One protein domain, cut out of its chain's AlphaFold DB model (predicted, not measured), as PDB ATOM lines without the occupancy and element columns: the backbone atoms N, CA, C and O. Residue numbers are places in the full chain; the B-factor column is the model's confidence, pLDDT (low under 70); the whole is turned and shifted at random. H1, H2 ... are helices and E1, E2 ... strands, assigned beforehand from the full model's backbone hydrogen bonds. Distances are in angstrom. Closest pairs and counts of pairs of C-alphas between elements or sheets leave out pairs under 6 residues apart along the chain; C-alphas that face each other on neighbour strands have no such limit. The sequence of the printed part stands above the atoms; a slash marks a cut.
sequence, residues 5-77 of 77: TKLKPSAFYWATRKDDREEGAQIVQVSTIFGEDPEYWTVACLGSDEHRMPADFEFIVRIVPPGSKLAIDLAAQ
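This is residues 5 to 77 of the 77 residues of an uncharacterized protein of Rhizobium sp. ERR 942 (UniProt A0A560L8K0). A strongly twisted antiparallel sheet of four strands makes the body, with one short helix, H1, set away from it on a tail. The 73 printed residues, under half in named elements, run E1, E2, E3, E4, H1; the sheet's order is E3, E2, E1, E4, the class mixed. The whole is only just compact, close to loose: radius of gyration of the C-alphas 13.3 A, spans 39 by 32 by 24 A.

Start at E1, residues 12 to 17, in a hairpin with E2, residues 25 to 31; N 13 and O 28 are within hydrogen-bond range, 2.9 A. E2 and E3, residues 42 to 45, form the next hairpin, with N 31 and O 42 within hydrogen-bond range at 2.8 A; E1, E2 and E3 make a meander, each strand the antiparallel neighbour of the one before. E4, residues 57 to 62, pairs antiparallel with E1 (N 60 to O 14, 2.8 A), a Greek key: meander E1 E2 E3, then E4 beside E1. H1, residues 69 to 75, is not on the sheet; every O i to N i+4 pair is within range.

Find C-alpha 12 at (585.702, 475.365, 399.989), where E1 begins; E2 spans 18.2 A. H1 ends at C-alpha 75, (569.008, 472.487, 409.704).

The printed part has no cut; E3 to E4 is a long link; residue 77 is under 70.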
ATOM      1  N   THR A   5     586.155 488.298 393.177       96.69
ATOM      2  CA  THR A   5     586.127 489.311 394.253       96.69
ATOM      3  C   THR A   5     585.215 488.957 395.434       96.69
ATOM      4  O   THR A   5     585.212 489.651 396.451       96.69
ATOM      5  N   LYS A   6     584.399 487.904 395.315       97.00
ATOM      6  CA  LYS A   6     583.508 487.406 396.371       97.00
ATOM      7  C   LYS A   6     584.013 486.118 397.017       97.00
ATOM      8  O   LYS A   6     583.362 485.637 397.949       97.00
ATOM      9  N   LEU A   7     585.149 485.587 396.563       97.19
ATOM     10  CA  LEU A   7     585.795 484.450 397.204       97.19
ATOM     11  C   LEU A   7     586.189 484.792 398.643       97.19
ATOM     12  O   LEU A   7     586.304 485.953 399.045       97.19
ATOM     13  N   LYS A   8     586.332 483.743 399.443       96.50
ATOM     14  CA  LYS A   8     586.675 483.829 400.859       96.50
ATOM     15  C   LYS A   8     587.930 483.004 401.101       96.50
ATOM     16  O   LYS A   8     587.979 481.890 400.577       96.50
ATOM     17  N   PRO A   9     588.882 483.527 401.885       97.00
ATOM     18  CA  PRO A   9     590.111 482.811 402.188       97.00
ATOM     19  C   PRO A   9     589.780 481.501 402.902       97.00
ATOM     20  O   PRO A   9     588.827 481.440 403.688       97.00
ATOM     21  N   SER A  10     590.539 480.453 402.593       95.44
ATOM     22  CA  SER A  10     590.451 479.122 403.211       95.44
ATOM     23  C   SER A  10     589.097 478.415 403.067       95.44
ATOM     24  O   SER A  10     588.875 477.380 403.695       95.44
ATOM     25  N   ALA A  11     588.181 478.943 402.247       95.88
ATOM     26  CA  ALA A  11     586.858 478.371 402.041       95.88
ATOM     27  C   ALA A  11     586.842 477.360 400.888       95.88
ATOM     28  O   ALA A  11     587.570 477.494 399.902       95.88
ATOM     29  N   PHE A  12     585.941 476.385 401.003       97.00
ATOM     30  CA  PHE A  12     585.702 475.365 399.989       97.00
ATOM     31  C   PHE A  12     584.564 475.767 399.051       97.00
ATOM     32  O   PHE A  12     583.595 476.411 399.469       97.00
ATOM     33  N   TYR A  13     584.663 475.364 397.789       97.56
ATOM     34  CA  TYR A  13     583.680 475.653 396.748       97.56
ATOM     35  C   TYR A  13     583.485 474.447 395.836       97.56
ATOM     36  O   TYR A  13     584.434 473.719 395.566       97.56
ATOM     37  N   TRP A  14     582.273 474.300 395.304       97.25
ATOM     38  CA  TRP A  14     582.078 473.585 394.047       97.25
ATOM     39  C   TRP A  14     582.486 474.501 392.897       97.25
ATOM     40  O   TRP A  14     582.002 475.637 392.812       97.25
ATOM     41  N   ALA A  15     583.358 474.019 392.022       97.06
ATOM     42  CA  ALA A  15     583.839 474.752 390.861       97.06
ATOM     43  C   ALA A  15     584.085 473.811 389.680       97.06
ATOM     44  O   ALA A  15     584.368 472.632 389.865       97.06
ATOM     45  N   THR A  16     583.994 474.335 388.465       96.19
ATOM     46  CA  THR A  16     584.391 473.637 387.236       96.19
ATOM     47  C   THR A  16     585.682 474.236 386.705       96.19
ATOM     48  O   THR A  16     585.879 475.455 386.758       96.19
ATOM     49  N   ARG A  17     586.565 473.391 386.176       94.38
ATOM     50  CA  ARG A  17     587.725 473.855 385.418       94.38
ATOM     51  C   ARG A  17     587.266 474.395 384.068       94.38
ATOM     52  O   ARG A  17     586.363 473.847 383.438       94.38
ATOM     53  N   LYS A  18     587.855 475.508 383.630       93.81
ATOM     54  CA  LYS A  18     587.532 476.096 382.323       93.81
ATOM     55  C   LYS A  18     588.182 475.344 381.168       93.81
ATOM     56  O   LYS A  18     587.599 475.307 380.089       93.81
ATOM     57  N   ASP A  19     589.370 474.793 381.398       90.25
ATOM     58  CA  ASP A  19     590.159 474.035 380.422       90.25
ATOM     59  C   ASP A  19     589.736 472.565 380.317       90.25
ATOM     60  O   ASP A  19     590.011 471.931 379.303       90.25
ATOM     61  N   ASP A  20     589.020 472.056 381.319       84.38
ATOM     62  CA  ASP A  20     588.478 470.702 381.341       84.38
ATOM     63  C   ASP A  20     587.034 470.703 381.857       84.38
ATOM     64  O   ASP A  20     586.750 470.541 383.046       84.38
ATOM     65  N   ARG A  21     586.097 470.965 380.940       75.56
ATOM     66  CA  ARG A  21     584.663 470.991 381.255       75.56
ATOM     67  C   ARG A  21     584.023 469.602 381.264       75.56
ATOM     68  O   ARG A  21     582.886 469.491 381.722       75.56
ATOM     69  N   GLU A  22     584.710 468.571 380.771       79.44
ATOM     70  CA  GLU A  22     584.176 467.205 380.725       79.44
ATOM     71  C   GLU A  22     584.265 466.513 382.093       79.44
ATOM     72  O   GLU A  22     583.360 465.757 382.443       79.44
ATOM     73  N   GLU A  23     585.271 466.848 382.912       80.62
ATOM     74  CA  GLU A  23     585.408 466.356 384.297       80.62
ATOM     75  C   GLU A  23     584.260 466.789 385.235       80.62
ATOM     76  O   GLU A  23     584.038 466.180 386.284       80.62
ATOM     77  N   GLY A  24     583.493 467.818 384.866       89.56
ATOM     78  CA  GLY A  24     582.378 468.320 385.668       89.56
ATOM     79  C   GLY A  24     582.807 469.140 386.893       89.56
ATOM     80  O   GLY A  24     583.926 469.650 386.990       89.56
ATOM     81  N   ALA A  25     581.861 469.368 387.811       94.56
ATOM     82  CA  ALA A  25     582.112 470.167 389.009       94.56
ATOM     83  C   ALA A  25     582.887 469.356 390.052       94.56
ATOM     84  O   ALA A  25     582.526 468.224 390.364       94.56
ATOM     85  N   GLN A  26     583.899 469.976 390.647       95.25
ATOM     86  CA  GLN A  26     584.753 469.406 391.681       95.25
ATOM     87  C   GLN A  26     584.808 470.313 392.912       95.25
ATOM     88  O   GLN A  26     584.500 471.508 392.844       95.25
ATOM     89  N   ILE A  27     585.189 469.737 394.053       96.56
ATOM     90  CA  ILE A  27     585.420 470.501 395.278       96.56
ATOM     91  C   ILE A  27     586.852 471.025 395.263       96.56
ATOM     92  O   ILE A  27     587.800 470.257 395.133       96.56
ATOM     93  N   VAL A  28     586.997 472.329 395.463       97.12
ATOM     94  CA  VAL A  28     588.290 473.007 395.566       97.12
ATOM     95  C   VAL A  28     588.348 473.893 396.801       97.12
ATOM     96  O   VAL A  28     587.308 474.279 397.347       97.12
ATOM     97  N   GLN A  29     589.556 474.260 397.223       97.94
ATOM     98  CA  GLN A  29     589.772 475.216 398.307       97.94
ATOM     99  C   GLN A  29     590.467 476.475 397.788       97.94
ATOM    100  O   GLN A  29     591.455 476.385 397.067       97.94
ATOM    101  N   VAL A  30     589.995 477.654 398.201       98.00
ATOM    102  CA  VAL A  30     590.759 478.901 398.046       98.00
ATOM    103  C   VAL A  30     591.881 478.901 399.085       98.00
ATOM    104  O   VAL A  30     591.613 478.998 400.282       98.00
ATOM    105  N   SER A  31     593.122 478.762 398.631       97.88
ATOM    106  CA  SER A  31     594.325 478.658 399.457       97.88
ATOM    107  C   SER A  31     594.999 480.018 399.626       97.88
ATOM    108  O   SER A  31     595.177 480.761 398.660       97.88
ATOM    109  N   THR A  32     595.404 480.319 400.860       97.69
ATOM    110  CA  THR A  32     596.154 481.530 401.240       97.69
ATOM    111  C   THR A  32     597.610 481.224 401.590       97.69
ATOM    112  O   THR A  32     598.282 482.038 402.216       97.69
ATOM    113  N   ILE A  33     598.113 480.036 401.235       96.75
ATOM    114  CA  ILE A  33     599.460 479.594 401.632       96.75
ATOM    115  C   ILE A  33     600.575 480.486 401.059       96.75
ATOM    116  O   ILE A  33     601.629 480.619 401.674       96.75
ATOM    117  N   PHE A  34     600.329 481.127 399.912       95.25
ATOM    118  CA  PHE A  34     601.272 482.040 399.260       95.25
ATOM    119  C   PHE A  34     601.096 483.510 399.675       95.25
ATOM    120  O   PHE A  34     601.910 484.343 399.288       95.25
ATOM    121  N   GLY A  35     600.063 483.836 400.455       96.44
ATOM    122  CA  GLY A  35     599.798 485.190 400.929       96.44
ATOM    123  C   GLY A  35     598.346 485.403 401.354       96.44
ATOM    124  O   GLY A  35     597.425 484.741 400.868       96.44
ATOM    125  N   GLU A  36     598.146 486.341 402.280       95.69
ATOM    126  CA  GLU A  36     596.819 486.687 402.798       95.69
ATOM    127  C   GLU A  36     596.032 487.599 401.849       95.69
ATOM    128  O   GLU A  36     594.799 487.531 401.834       95.69
ATOM    129  N   ASP A  37     596.714 488.400 401.023       96.50
ATOM    130  CA  ASP A  37     596.049 489.291 400.073       96.50
ATOM    131  C   ASP A  37     595.466 488.517 398.878       96.50
ATOM    132  O   ASP A  37     596.090 487.566 398.394       96.50
ATOM    133  N   PRO A  38     594.294 488.929 398.345       96.19
ATOM    134  CA  PRO A  38     593.612 488.217 397.262       96.19
ATOM    135  C   PRO A  38     594.433 487.975 395.993       96.19
ATOM    136  O   PRO A  38     594.129 487.050 395.244       96.19
ATOM    137  N   GLU A  39     595.452 488.795 395.734       96.25
ATOM    138  CA  GLU A  39     596.348 488.643 394.581       96.25
ATOM    139  C   GLU A  39     597.288 487.432 394.690       96.25
ATOM    140  O   GLU A  39     597.734 486.917 393.668       96.25
ATOM    141  N   TYR A  40     597.533 486.940 395.909       96.94
ATOM    142  CA  TYR A  40     598.340 485.744 396.174       96.94
ATOM    143  C   TYR A  40     597.492 484.480 396.352       96.94
ATOM    144  O   TYR A  40     598.030 483.389 396.564       96.94
ATOM    145  N   TRP A  41     596.163 484.596 396.299       98.25
ATOM    146  CA  TRP A  41     595.291 483.445 396.485       98.25
ATOM    147  C   TRP A  41     595.375 482.496 395.297       98.25
ATOM    148  O   TRP A  41     595.350 482.888 394.132       98.25
ATOM    149  N   THR A  42     595.396 481.212 395.618       98.25
ATOM    150  CA  THR A  42     595.400 480.116 394.648       98.25
ATOM    151  C   THR A  42     594.250 479.161 394.943       98.25
ATOM    152  O   THR A  42     593.524 479.312 395.927       98.25
ATOM    153  N   VAL A  43     594.048 478.181 394.073       98.00
ATOM    154  CA  VAL A  43     593.064 477.115 394.240       98.00
ATOM    155  C   VAL A  43     593.805 475.809 394.465       98.00
ATOM    156  O   VAL A  43     594.510 475.363 393.566       98.00
ATOM    157  N   ALA A  44     593.645 475.208 395.642       97.75
ATOM    158  CA  ALA A  44     594.171 473.877 395.922       97.75
ATOM    159  C   ALA A  44     593.231 472.811 395.339       97.75
ATOM    160  O   ALA A  44     592.026 472.804 395.632       97.75
ATOM    161  N   CYS A  45     593.788 471.919 394.519       93.69
ATOM    162  CA  CYS A  45     593.077 470.784 393.936       93.69
ATOM    163  C   CYS A  45     593.077 469.611 394.923       93.69
ATOM    164  O   CYS A  45     594.125 469.050 395.230       93.69
ATOM    165  N   LEU A  46     591.906 469.230 395.438       92.56
ATOM    166  CA  LEU A  46     591.822 468.180 396.456       92.56
ATOM    167  C   LEU A  46     592.243 466.816 395.895       92.56
ATOM    168  O   LEU A  46     591.828 466.428 394.808       92.56
ATOM    169  N   GLY A  47     593.048 466.081 396.667       91.12
ATOM    170  CA  GLY A  47     593.659 464.824 396.219       91.12
ATOM    171  C   GLY A  47     594.963 465.010 395.433       91.12
ATOM    172  O   GLY A  47     595.501 464.031 394.927       91.12
ATOM    173  N   SER A  48     595.468 466.244 395.352       90.75
ATOM    174  CA  SER A  48     596.744 466.614 394.742       90.75
ATOM    175  C   SER A  48     597.450 467.677 395.594       90.75
ATOM    176  O   SER A  48     596.821 468.329 396.429       90.75
ATOM    177  N   ASP A  49     598.746 467.876 395.356       92.50
ATOM    178  CA  ASP A  49     599.524 468.991 395.919       92.50
ATOM    179  C   ASP A  49     599.513 470.226 394.989       92.50
ATOM    180  O   ASP A  49     600.092 471.277 395.289       92.50
ATOM    181  N   GLU A  50     598.847 470.114 393.837       94.81
ATOM    182  CA  GLU A  50     598.759 471.176 392.842       94.81
ATOM    183  C   GLU A  50     597.919 472.368 393.312       94.81
ATOM    184  O   GLU A  50     596.826 472.237 393.873       94.81
ATOM    185  N   HIS A  51     598.424 473.555 392.977       97.19
ATOM    186  CA  HIS A  51     597.720 474.819 393.111       97.19
ATOM    187  C   HIS A  51     597.573 475.473 391.738       97.19
ATOM    188  O   HIS A  51     598.496 475.453 390.923       97.19
ATOM    189  N   ARG A  52     596.409 476.065 391.483       96.75
ATOM    190  CA  ARG A  52     596.063 476.713 390.209       96.75
ATOM    191  C   ARG A  52     595.537 478.124 390.430       96.75
ATOM    192  O   ARG A  52     595.214 478.503 391.558       96.75
ATOM    193  N   MET A  53     595.449 478.917 389.365       97.25
ATOM    194  CA  MET A  53     594.950 480.281 389.487       97.25
ATOM    195  C   MET A  53     593.427 480.262 389.660       97.25
ATOM    196  O   MET A  53     592.740 479.518 388.959       97.25
ATOM    197  N   PRO A  54     592.839 481.120 390.514       97.75
ATOM    198  CA  PRO A  54     591.381 481.231 390.616       97.75
ATOM    199  C   PRO A  54     590.706 481.553 389.275       97.75
ATOM    200  O   PRO A  54     589.568 481.151 389.037       97.75
ATOM    201  N   ALA A  55     591.410 482.245 388.375       97.19
ATOM    202  CA  ALA A  55     590.927 482.566 387.037       97.19
ATOM    203  C   ALA A  55     590.695 481.333 386.141       97.19
ATOM    204  O   ALA A  55     589.900 481.433 385.202       97.19
ATOM    205  N   ASP A  56     591.303 480.187 386.456       96.88
ATOM    206  CA  ASP A  56     591.160 478.932 385.705       96.88
ATOM    207  C   ASP A  56     589.830 478.219 386.004       96.88
ATOM    208  O   ASP A  56     589.465 477.254 385.330       96.88
ATOM    209  N   PHE A  57     589.074 478.713 386.991       96.81
ATOM    210  CA  PHE A  57     587.855 478.084 387.482       96.81
ATOM    211  C   PHE A  57     586.614 478.950 387.295       96.81
ATOM    212  O   PHE A  57     586.631 480.185 387.280       96.81
ATOM    213  N   GLU A  58     585.493 478.256 387.199       96.94
ATOM    214  CA  GLU A  58     584.147 478.786 387.311       96.94
ATOM    215  C   GLU A  58     583.561 478.352 388.662       96.94
ATOM    216  O   GLU A  58     583.182 477.201 388.860       96.94
ATOM    217  N   PHE A  59     583.508 479.274 389.628       97.62
ATOM    218  CA  PHE A  59     583.006 478.984 390.975       97.62
ATOM    219  C   PHE A  59     581.474 478.974 391.005       97.62
ATOM    220  O   PHE A  59     580.822 479.952 390.622       97.62
ATOM    221  N   ILE A  60     580.887 477.893 391.514       96.75
ATOM    222  CA  ILE A  60     579.441 477.650 391.473       96.75
ATOM    223  C   ILE A  60     578.799 478.042 392.802       96.75
ATOM    224  O   ILE A  60     577.968 478.951 392.842       96.75
ATOM    225  N   VAL A  61     579.199 477.384 393.893       96.12
ATOM    226  CA  VAL A  61     578.642 477.599 395.234       96.12
ATOM    227  C   VAL A  61     579.707 477.370 396.303       96.12
ATOM    228  O   VAL A  61     580.552 476.486 396.175       96.12
ATOM    229  N   ARG A  62     579.670 478.174 397.370       96.06
ATOM    230  CA  ARG A  62     580.518 477.972 398.549       96.06
ATOM    231  C   ARG A  62     579.972 476.823 399.385       96.06
ATOM    232  O   ARG A  62     578.793 476.830 399.730       96.06
ATOM    233  N   ILE A  63     580.839 475.900 399.780       95.38
ATOM    234  CA  ILE A  63     580.500 474.860 400.747       95.38
ATOM    235  C   ILE A  63     580.493 475.491 402.135       95.38
ATOM    236  O   ILE A  63     581.467 476.101 402.582       95.38
ATOM    237  N   VAL A  64     579.350 475.388 402.798       91.19
ATOM    238  CA  VAL A  64     579.130 475.956 404.122       91.19
ATOM    239  C   VAL A  64     579.557 474.918 405.164       91.19
ATOM    240  O   VAL A  64     579.050 473.798 405.126       91.19
ATOM    241  N   PRO A  65     580.466 475.253 406.100       85.81
ATOM    242  CA  PRO A  65     580.838 474.327 407.159       85.81
ATOM    243  C   PRO A  65     579.614 473.936 407.998       85.81
ATOM    244  O   PRO A  65     578.831 474.825 408.356       85.81
ATOM    245  N   PRO A  66     579.466 472.654 408.376       85.38
ATOM    246  CA  PRO A  66     578.295 472.179 409.114       85.38
ATOM    247  C   PRO A  66     578.142 472.853 410.485       85.38
ATOM    248  O   PRO A  66     577.027 473.080 410.935       85.38
ATOM    249  N   GLY A  67     579.250 473.245 411.125       86.25
ATOM    250  CA  GLY A  67     579.231 473.986 412.393       86.25
ATOM    251  C   GLY A  67     579.018 475.498 412.255       86.25
ATOM    252  O   GLY A  67     579.067 476.215 413.250       86.25
ATOM    253  N   SER A  68     578.845 476.024 411.040       86.75
ATOM    254  CA  SER A  68     578.597 477.455 410.861       86.75
ATOM    255  C   SER A  68     577.164 477.816 411.251       86.75
ATOM    256  O   SER A  68     576.242 477.025 411.056       86.75
ATOM    257  N   LYS A  69     576.957 479.051 411.724       87.81
ATOM    258  CA  LYS A  69     575.620 479.556 412.069       87.81
ATOM    259  C   LYS A  69     574.611 479.365 410.928       87.81
ATOM    260  O   LYS A  69     573.509 478.906 411.168       87.81
ATOM    261  N   LEU A  70     575.025 479.632 409.686       84.88
ATOM    262  CA  LEU A  70     574.181 479.445 408.504       84.88
ATOM    263  C   LEU A  70     573.711 477.991 408.337       84.88
ATOM    264  O   LEU A  70     572.549 477.764 408.025       84.88
ATOM    265  N   ALA A  71     574.604 477.014 408.522       85.69
ATOM    266  CA  ALA A  71     574.237 475.602 408.420       85.69
ATOM    267  C   ALA A  71     573.291 475.179 409.553       85.69
ATOM    268  O   ALA A  71     572.331 474.454 409.305       85.69
ATOM    269  N   ILE A  72     573.533 475.673 410.770       89.94
ATOM    270  CA  ILE A  72     572.682 475.405 411.935       89.94
ATOM    271  C   ILE A  72     571.276 475.989 411.728       89.94
ATOM    272  O   ILE A  72     570.291 475.285 411.928       89.94
ATOM    273  N   ASP A  73     571.177 477.239 411.266       90.19
ATOM    274  CA  ASP A  73     569.899 477.923 411.027       90.19
ATOM    275  C   ASP A  73     569.074 477.247 409.909       90.19
ATOM    276  O   ASP A  73     567.843 477.273 409.942       90.19
ATOM    277  N   LEU A  74     569.734 476.640 408.914       82.94
ATOM    278  CA  LEU A  74     569.076 475.864 407.854       82.94
ATOM    279  C   LEU A  74     568.596 474.492 408.338       82.94
ATOM    280  O   LEU A  74     567.527 474.059 407.932       82.94
ATOM    281  N   ALA A  75     569.369 473.808 409.184       81.69
ATOM    282  CA  ALA A  75     569.008 472.487 409.704       81.69
ATOM    283  C   ALA A  75     567.877 472.527 410.750       81.69
ATOM    284  O   ALA A  75     567.288 471.495 411.054       81.69
ATOM    285  N   ALA A  76     567.606 473.701 411.328       81.81
ATOM    286  CA  ALA A  76     566.535 473.915 412.298       81.81
ATOM    287  C   ALA A  76     565.151 474.188 411.660       81.81
ATOM    288  O   ALA A  76     564.190 474.405 412.402       81.81
ATOM    289  N   GLN A  77     565.060 474.215 410.325       69.12
ATOM    290  CA  GLN A  77     563.825 474.381 409.541       69.12
ATOM    291  C   GLN A  77     563.311 473.033 409.039       69.12
ATOM    292  O   GLN A  77     562.071 472.872 409.013       69.12
TER     293      GLN A  77